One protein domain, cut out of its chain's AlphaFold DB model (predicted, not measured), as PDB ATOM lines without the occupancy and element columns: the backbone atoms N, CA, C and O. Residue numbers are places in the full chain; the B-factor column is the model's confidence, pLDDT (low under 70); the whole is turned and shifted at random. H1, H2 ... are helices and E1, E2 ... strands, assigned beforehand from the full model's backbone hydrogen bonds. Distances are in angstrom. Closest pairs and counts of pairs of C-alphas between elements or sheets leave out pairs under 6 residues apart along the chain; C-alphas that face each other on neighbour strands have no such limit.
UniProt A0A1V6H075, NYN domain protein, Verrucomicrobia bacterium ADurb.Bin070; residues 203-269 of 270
ATOM      1  N   ARG A 203      30.241 117.950  26.894       84.88
ATOM      2  CA  ARG A 203      31.220 116.999  26.355       84.88
ATOM      3  C   ARG A 203      30.866 115.611  26.861       84.88
ATOM      4  O   ARG A 203      30.839 115.379  28.068       84.88
ATOM      5  N   ARG A 204      30.597 114.686  25.943       83.94
ATOM      6  CA  ARG A 204      30.316 113.286  26.281       83.94
ATOM      7  C   ARG A 204      31.219 112.351  25.503       83.94
ATOM      8  O   ARG A 204      31.508 112.591  24.334       83.94
ATOM      9  N   ALA A 205      31.631 111.265  26.149       87.88
ATOM     10  CA  ALA A 205      32.377 110.187  25.518       87.88
ATOM     11  C   ALA A 205      31.425 109.235  24.780       87.88
ATOM     12  O   ALA A 205      30.422 108.780  25.334       87.88
ATOM     13  N   CYS A 206      31.731 108.941  23.518       86.44
ATOM     14  CA  CYS A 206      31.000 107.980  22.700       86.44
ATOM     15  C   CYS A 206      31.005 106.595  23.356       86.44
ATOM     16  O   CYS A 206      32.069 106.050  23.639       86.44
ATOM     17  N   LYS A 207      29.833 105.974  23.501       86.44
ATOM     18  CA  LYS A 207      29.682 104.630  24.072       86.44
ATOM     19  C   LYS A 207      30.392 103.542  23.256       86.44
ATOM     20  O   LYS A 207      30.795 102.537  23.824       86.44
ATOM     21  N   ASN A 208      30.557 103.738  21.943       86.00
ATOM     22  CA  ASN A 208      31.204 102.760  21.063       86.00
ATOM     23  C   ASN A 208      32.737 102.891  21.030       86.00
ATOM     24  O   ASN A 208      33.444 101.904  21.174       86.00
ATOM     25  N   CYS A 209      33.261 104.105  20.828       88.31
ATOM     26  CA  CYS A 209      34.697 104.322  20.592       88.31
ATOM     27  C   CYS A 209      35.403 105.168  21.659       88.31
ATOM     28  O   CYS A 209      36.590 105.449  21.527       88.31
ATOM     29  N   GLY A 210      34.685 105.646  22.679       85.75
ATOM     30  CA  GLY A 210      35.233 106.479  23.752       85.75
ATOM     31  C   GLY A 210      35.583 107.917  23.358       85.75
ATOM     32  O   GLY A 210      35.898 108.716  24.234       85.75
ATOM     33  N   ARG A 211      35.512 108.292  22.070       88.38
ATOM     34  CA  ARG A 211      35.806 109.662  21.614       88.38
ATOM     35  C   ARG A 211      34.860 110.663  22.271       88.38
ATOM     36  O   ARG A 211      33.642 110.517  22.164       88.38
ATOM     37  N   GLU A 212      35.427 111.702  22.871       88.50
ATOM     38  CA  GLU A 212      34.662 112.834  23.376       88.50
ATOM     39  C   GLU A 212      34.237 113.766  22.247       88.50
ATOM     40  O   GLU A 212      35.044 114.164  21.408       88.50
ATOM     41  N   GLU A 213      32.967 114.143  22.251       86.81
ATOM     42  CA  GLU A 213      32.405 115.114  21.324       86.81
ATOM     43  C   GLU A 213      31.408 115.989  22.085       86.81
ATOM     44  O   GLU A 213      30.705 115.525  22.991       86.81
ATOM     45  N   THR A 214      31.392 117.277  21.752       84.06
ATOM     46  CA  THR A 214      30.393 118.200  22.282       84.06
ATOM     47  C   THR A 214      29.043 117.835  21.687       84.06
ATOM     48  O   THR A 214      28.891 117.701  20.473       84.06
ATOM     49  N   THR A 215      28.055 117.628  22.546       77.44
ATOM     50  CA  THR A 215      26.721 117.225  22.137       77.44
ATOM     51  C   THR A 215      25.660 117.905  22.983       77.44
ATOM     52  O   THR A 215      25.844 118.148  24.171       77.44
ATOM     53  N   THR A 216      24.515 118.151  22.364       69.38
ATOM     54  CA  THR A 216      23.277 118.574  23.021       69.38
ATOM     55  C   THR A 216      22.397 117.376  23.420       69.38
ATOM     56  O   THR A 216      21.281 117.548  23.906       69.38
ATOM     57  N   TRP A 217      22.871 116.138  23.204       68.75
ATOM     58  CA  TRP A 217      22.132 114.909  23.498       68.75
ATOM     59  C   TRP A 217      22.187 114.531  24.985       68.75
ATOM     60  O   TRP A 217      23.215 114.081  25.500       68.75
ATOM     61  N   ALA A 218      21.037 114.633  25.650       66.31
ATOM     62  CA  ALA A 218      20.861 114.272  27.057       66.31
ATOM     63  C   ALA A 218      20.424 112.809  27.294       66.31
ATOM     64  O   ALA A 218      20.258 112.399  28.439       66.31
ATOM     65  N   GLY A 219      20.225 112.005  26.241       65.25
ATOM     66  CA  GLY A 219      19.796 110.609  26.386       65.25
ATOM     67  C   GLY A 219      20.876 109.708  27.008       65.25
ATOM     68  O   GLY A 219      22.053 110.060  26.985       65.25
ATOM     69  N   PRO A 220      20.525 108.527  27.543       64.25
ATOM     70  CA  PRO A 220      21.463 107.680  28.286       64.25
ATOM     71  C   PRO A 220      22.674 107.260  27.441       64.25
ATOM     72  O   PRO A 220      23.814 107.364  27.896       64.25
ATOM     73  N   ASP A 221      22.439 106.911  26.175       77.06
ATOM     74  CA  ASP A 221      23.474 106.450  25.255       77.06
ATOM     75  C   ASP A 221      23.875 107.549  24.271       77.06
ATOM     76  O   ASP A 221      23.050 108.030  23.496       77.06
ATOM     77  N   PHE A 222      25.153 107.934  24.282       81.19
ATOM     78  CA  PHE A 222      25.730 108.877  23.327       81.19
ATOM     79  C   PHE A 222      26.665 108.155  22.350       81.19
ATOM     80  O   PHE A 222      27.564 107.428  22.767       81.19
ATOM     81  N   PHE A 223      26.492 108.392  21.049       82.69
ATOM     82  CA  PHE A 223      27.389 107.909  19.998       82.69
ATOM     83  C   PHE A 223      27.917 109.099  19.196       82.69
ATOM     84  O   PHE A 223      27.130 109.942  18.755       82.69
ATOM     85  N   CYS A 224      29.232 109.155  18.970       83.69
ATOM     86  CA  CYS A 224      29.836 110.241  18.206       83.69
ATOM     87  C   CYS A 224      29.330 110.266  16.755       83.69
ATOM     88  O   CYS A 224      28.814 109.274  16.229       83.69
ATOM     89  N   SER A 225      29.467 111.412  16.094       82.00
ATOM     90  CA  SER A 225      29.112 111.615  14.684       82.00
ATOM     91  C   SER A 225      29.724 110.552  13.763       82.00
ATOM     92  O   SER A 225      29.032 110.033  12.888       82.00
ATOM     93  N   THR A 226      30.974 110.149  14.007       83.06
ATOM     94  CA  THR A 226      31.650 109.086  13.247       83.06
ATOM     95  C   THR A 226      30.949 107.736  13.401       83.06
ATOM     96  O   THR A 226      30.506 107.170  12.405       83.06
ATOM     97  N   CYS A 227      30.754 107.251  14.633       81.12
ATOM     98  CA  CYS A 227      30.140 105.941  14.865       81.12
ATOM     99  C   CYS A 227      28.668 105.895  14.435       81.12
ATOM    100  O   CYS A 227      28.206 104.871  13.938       81.12
ATOM    101  N   ARG A 228      27.924 107.002  14.568       76.19
ATOM    102  CA  ARG A 228      26.551 107.094  14.041       76.19
ATOM    103  C   ARG A 228      26.508 106.943  12.523       76.19
ATOM    104  O   ARG A 228      25.596 106.302  12.007       76.19
ATOM    105  N   ASN A 229      27.474 107.525  11.818       71.19
ATOM    106  CA  ASN A 229      27.561 107.417  10.366       71.19
ATOM    107  C   ASN A 229      28.034 106.030   9.922       71.19
ATOM    108  O   ASN A 229      27.528 105.523   8.929       71.19
ATOM    109  N   GLU A 230      28.940 105.395  10.665       70.69
ATOM    110  CA  GLU A 230      29.386 104.022  10.401       70.69
ATOM    111  C   GLU A 230      28.262 103.002  10.592       70.69
ATOM    112  O   GLU A 230      28.065 102.168   9.720       70.69
ATOM    113  N   HIS A 231      27.440 103.128  11.641       61.72
ATOM    114  CA  HIS A 231      26.254 102.279  11.818       61.72
ATOM    115  C   HIS A 231      25.193 102.450  10.719       61.72
ATOM    116  O   HIS A 231      24.351 101.573  10.544       61.72
ATOM    117  N   ARG A 232      25.204 103.575   9.992       60.75
ATOM    118  CA  ARG A 232      24.327 103.798   8.833       60.75
ATOM    119  C   ARG A 232      24.903 103.249   7.532       60.75
ATOM    120  O   ARG A 232      24.161 103.181   6.556       60.75
ATOM    121  N   LYS A 233      26.195 102.910   7.485       66.50
ATOM    122  CA  LYS A 233      26.798 102.306   6.298       66.50
ATOM    123  C   LYS A 233      26.333 100.862   6.194       66.50
ATOM    124  O   LYS A 233      26.530 100.059   7.098       66.50
ATOM    125  N   GLN A 234      25.731 100.548   5.064       71.56
ATOM    126  CA  GLN A 234      25.346  99.204   4.675       71.56
ATOM    127  C   GLN A 234      25.910  98.933   3.285       71.56
ATOM    128  O   GLN A 234      25.915  99.819   2.427       71.56
ATOM    129  N   VAL A 235      26.392  97.714   3.059       80.69
ATOM    130  CA  VAL A 235      26.739  97.257   1.712       80.69
ATOM    131  C   VAL A 235      25.435  96.968   0.989       80.69
ATOM    132  O   VAL A 235      24.604  96.202   1.482       80.69
ATOM    133  N   ARG A 236      25.224  97.608  -0.160       82.56
ATOM    134  CA  ARG A 236      24.040  97.377  -0.986       82.56
ATOM    135  C   ARG A 236      24.422  97.071  -2.414       82.56
ATOM    136  O   ARG A 236      25.393  97.602  -2.940       82.56
ATOM    137  N   VAL A 237      23.608  96.229  -3.033       86.25
ATOM    138  CA  VAL A 237      23.716  95.864  -4.441       86.25
ATOM    139  C   VAL A 237      22.994  96.921  -5.270       86.25
ATOM    140  O   VAL A 237      21.840  97.241  -4.997       86.25
ATOM    141  N   CYS A 238      23.681  97.492  -6.255       86.25
ATOM    142  CA  CYS A 238      23.117  98.455  -7.193       86.25
ATOM    143  C   CYS A 238      22.010  97.813  -8.037       86.25
ATOM    144  O   CYS A 238      22.266  96.823  -8.723       86.25
ATOM    145  N   ASP A 239      20.829  98.430  -8.078       86.31
ATOM    146  CA  ASP A 239      19.674  97.917  -8.827       86.31
ATOM    147  C   ASP A 239      19.885  97.924 -10.350       86.31
ATOM    148  O   ASP A 239      19.224  97.184 -11.073       86.31
ATOM    149  N   THR A 240      20.811  98.745 -10.858       88.25
ATOM    150  CA  THR A 240      21.095  98.835 -12.302       88.25
ATOM    151  C   THR A 240      22.169  97.855 -12.753       88.25
ATOM    152  O   THR A 240      22.045  97.256 -13.817       88.25
ATOM    153  N   CYS A 241      23.267  97.735 -12.001       88.56
ATOM    154  CA  CYS A 241      24.462  97.017 -12.462       88.56
ATOM    155  C   CYS A 241      24.874  95.838 -11.580       88.56
ATOM    156  O   CYS A 241      25.860  95.177 -11.889       88.56
ATOM    157  N   GLY A 242      24.170  95.588 -10.473       85.25
ATOM    158  CA  GLY A 242      24.475  94.490  -9.559       85.25
ATOM    159  C   GLY A 242      25.768  94.663  -8.755       85.25
ATOM    160  O   GLY A 242      26.174  93.741  -8.056       85.25
ATOM    161  N   ARG A 243      26.440  95.820  -8.837       87.25
ATOM    162  CA  ARG A 243      27.661  96.087  -8.066       87.25
ATOM    163  C   ARG A 243      27.325  96.356  -6.602       87.25
ATOM    164  O   ARG A 243      26.469  97.192  -6.319       87.25
ATOM    165  N   GLU A 244      28.050  95.712  -5.698       87.50
ATOM    166  CA  GLU A 244      28.027  96.035  -4.273       87.50
ATOM    167  C   GLU A 244      28.821  97.312  -3.982       87.50
ATOM    168  O   GLU A 244      29.962  97.466  -4.415       87.50
ATOM    169  N   GLU A 245      28.211  98.245  -3.257       84.25
ATOM    170  CA  GLU A 245      28.856  99.483  -2.825       84.25
ATOM    171  C   GLU A 245      28.371  99.855  -1.416       84.25
ATOM    172  O   GLU A 245      27.191  99.711  -1.081       84.25
ATOM    173  N   GLU A 246      29.295 100.316  -0.569       83.38
ATOM    174  CA  GLU A 246      28.948 100.844   0.748       83.38
ATOM    175  C   GLU A 246      28.172 102.151   0.609       83.38
ATOM    176  O   GLU A 246      28.605 103.103  -0.043       83.38
ATOM    177  N   THR A 247      27.024 102.225   1.272       76.50
ATOM    178  CA  THR A 247      26.173 103.405   1.214       76.50
ATOM    179  C   THR A 247      25.495 103.690   2.543       76.50
ATOM    180  O   THR A 247      25.180 102.786   3.311       76.50
ATOM    181  N   THR A 248      25.229 104.968   2.803       71.44
ATOM    182  CA  THR A 248      24.346 105.428   3.885       71.44
ATOM    183  C   THR A 248      22.900 105.622   3.415       71.44
ATOM    184  O   THR A 248      22.064 106.107   4.175       71.44
ATOM    185  N   TRP A 249      22.601 105.279   2.154       74.38
ATOM    186  CA  TRP A 249      21.281 105.410   1.542       74.38
ATOM    187  C   TRP A 249      20.325 104.312   2.022       74.38
ATOM    188  O   TRP A 249      20.598 103.117   1.882       74.38
ATOM    189  N   ASP A 250      19.183 104.723   2.564       72.94
ATOM    190  CA  ASP A 250      18.233 103.875   3.291       72.94
ATOM    191  C   ASP A 250      16.914 103.613   2.538       72.94
ATOM    192  O   ASP A 250      16.057 102.881   3.029       72.94
ATOM    193  N   LYS A 251      16.738 104.161   1.326       78.06
ATOM    194  CA  LYS A 251      15.518 103.947   0.521       78.06
ATOM    195  C   LYS A 251      15.529 102.607  -0.220       78.06
ATOM    196  O   LYS A 251      16.605 102.098  -0.495       78.06
ATOM    197  N   PRO A 252      14.379 102.045  -0.637       77.44
ATOM    198  CA  PRO A 252      14.323 100.720  -1.263       77.44
ATOM    199  C   PRO A 252      15.210 100.558  -2.502       77.44
ATOM    200  O   PRO A 252      15.808  99.504  -2.662       77.44
ATOM    201  N   PHE A 253      15.362 101.610  -3.309       81.00
ATOM    202  CA  PHE A 253      16.223 101.615  -4.491       81.00
ATOM    203  C   PHE A 253      17.617 102.176  -4.181       81.00
ATOM    204  O   PHE A 253      17.750 103.151  -3.435       81.00
ATOM    205  N   PHE A 254      18.651 101.601  -4.783       86.50
ATOM    206  CA  PHE A 254      20.043 102.006  -4.669       86.50
ATOM    207  C   PHE A 254      20.751 101.960  -6.032       86.50
ATOM    208  O   PHE A 254      20.867 100.917  -6.665       86.50
ATOM    209  N   TYR A 255      21.302 103.103  -6.443       86.31
ATOM    210  CA  TYR A 255      22.214 103.203  -7.584       86.31
ATOM    211  C   TYR A 255      23.626 103.481  -7.080       86.31
ATOM    212  O   TYR A 255      23.822 104.454  -6.333       86.31
ATOM    213  N   CYS A 256      24.599 102.685  -7.528       86.50
ATOM    214  CA  CYS A 256      26.001 102.940  -7.219       86.50
ATOM    215  C   CYS A 256      26.468 104.285  -7.796       86.50
ATOM    216  O   CYS A 256      25.838 104.845  -8.702       86.50
ATOM    217  N   SER A 257      27.576 104.799  -7.271       84.62
ATOM    218  CA  SER A 257      28.185 106.069  -7.679       84.62
ATOM    219  C   SER A 257      28.337 106.208  -9.204       84.62
ATOM    220  O   SER A 257      27.922 107.220  -9.769       84.62
ATOM    221  N   GLU A 258      28.817 105.169  -9.892       85.56
ATOM    222  CA  GLU A 258      28.960 105.158 -11.355       85.56
ATOM    223  C   GLU A 258      27.623 105.242 -12.101       85.56
ATOM    224  O   GLU A 258      27.472 106.060 -13.010       85.56
ATOM    225  N   CYS A 259      26.633 104.420 -11.734       84.75
ATOM    226  CA  CYS A 259      25.317 104.439 -12.381       84.75
ATOM    227  C   CYS A 259      24.605 105.776 -12.151       84.75
ATOM    228  O   CYS A 259      23.981 106.317 -13.060       84.75
ATOM    229  N   ARG A 260      24.743 106.342 -10.950       83.19
ATOM    230  CA  ARG A 260      24.170 107.640 -10.590       83.19
ATOM    231  C   ARG A 260      24.790 108.788 -11.384       83.19
ATOM    232  O   ARG A 260      24.058 109.677 -11.811       83.19
ATOM    233  N   ASN A 261      26.106 108.767 -11.592       81.81
ATOM    234  CA  ASN A 261      26.797 109.781 -12.389       81.81
ATOM    235  C   ASN A 261      26.392 109.701 -13.864       81.81
ATOM    236  O   ASN A 261      26.048 110.725 -14.441       81.81
ATOM    237  N   LYS A 262      26.286 108.490 -14.432       81.38
ATOM    238  CA  LYS A 262      25.779 108.299 -15.803       81.38
ATOM    239  C   LYS A 262      24.349 108.811 -15.989       81.38
ATOM    240  O   LYS A 262      24.051 109.412 -17.014       81.38
ATOM    241  N   HIS A 263      23.471 108.607 -15.002       74.94
ATOM    242  CA  HIS A 263      22.119 109.171 -15.038       74.94
ATOM    243  C   HIS A 263      22.129 110.706 -15.012       74.94
ATOM    244  O   HIS A 263      21.394 111.329 -15.766       74.94
ATOM    245  N   ARG A 264      22.992 111.319 -14.192       70.94
ATOM    246  CA  ARG A 264      23.111 112.784 -14.108       70.94
ATOM    247  C   ARG A 264      23.688 113.417 -15.374       70.94
ATOM    248  O   ARG A 264      23.242 114.490 -15.753       70.94
ATOM    249  N   GLU A 265      24.652 112.763 -16.015       66.94
ATOM    250  CA  GLU A 265      25.242 113.226 -17.278       66.94
ATOM    251  C   GLU A 265      24.264 113.091 -18.460       66.94
ATOM    252  O   GLU A 265      24.281 113.919 -19.372       66.94
ATOM    253  N   GLY A 266      23.370 112.095 -18.425       57.12
ATOM    254  CA  GLY A 266      22.309 111.915 -19.421       57.12
ATOM    255  C   GLY A 266      21.209 112.983 -19.370       57.12
ATOM    256  O   GLY A 266      20.708 113.372 -20.420       57.12
ATOM    257  N   ASP A 267      20.879 113.502 -18.183       53.22
ATOM    258  CA  ASP A 267      19.857 114.552 -18.009       53.22
ATOM    259  C   ASP A 267      20.344 115.956 -18.420       53.22
ATOM    260  O   ASP A 267      19.533 116.848 -18.649       53.22
ATOM    261  N   THR A 268      21.657 116.177 -18.550       48.62
ATOM    262  CA  THR A 268      22.230 117.463 -19.005       48.62
ATOM    263  C   THR A 268      22.317 117.621 -20.528       48.62
ATOM    264  O   THR A 268      22.806 118.644 -21.004       48.62
ATOM    265  N   ALA A 269      21.858 116.629 -21.297       46.97
ATOM    266  CA  ALA A 269      21.855 116.648 -22.764       46.97
ATOM    267  C   ALA A 269      20.450 116.826 -23.385       46.97
ATOM    268  O   ALA A 269      20.285 116.577 -24.582       46.97
TER     269      ALA A 269
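AT A GLANCE: This is residues 203 to 269 of the 270 residues of the protein "NYN domain protein" of Verrucomicrobia bacterium ADurb.Bin070 (UniProt A0A1V6H075). Two units, each a small two-stranded hairpin followed by a helix, are strung one after the other along a rod: E1, E2 and H1, then E3, E4 and H2. Residues 264 to 269 stick out at the H2 end. The 67 printed residues, under half of them in named elements, are mixed, with two helices and four strands, and both sheets, E1 - E2 and E3 - E4, are antiparallel. The whole is extended, with a radius of gyration of the C-alphas of 17.2 A and spans of 49 by 24 by 18 A.

IN THESE COORDINATES: E1, residues 203 to 205, begins at C-alpha (31.220, 116.999, 26.355). E2 is 212 to 215, H1 225 to 231 (10.2 A), E3 234 to 237 and E4 244 to 247. H2, 257 to 267, runs 15.7 A to C-alpha (19.857, 114.552, -18.009).

HOW THE PARTS SIT: In hairpin E1 and E2, at 131 degrees, N 204 and O 213 are 3.1 A apart, within hydrogen-bond range. In hairpin E3 and E4, at 142 degrees, N 234 and O 247 are 2.9 A apart, within range. In H1 and H2 every O i to N i+4 pair is within range. H1 and H2 are apart.

THE WHOLE: The C-alphas farthest apart, of Pro 220 and Ala 269, are 51.8 A apart. The printed part has no cut and no long link. Model pLDDT is under 70 at residues 216 to 220, 231 to 233 and 265 to 269.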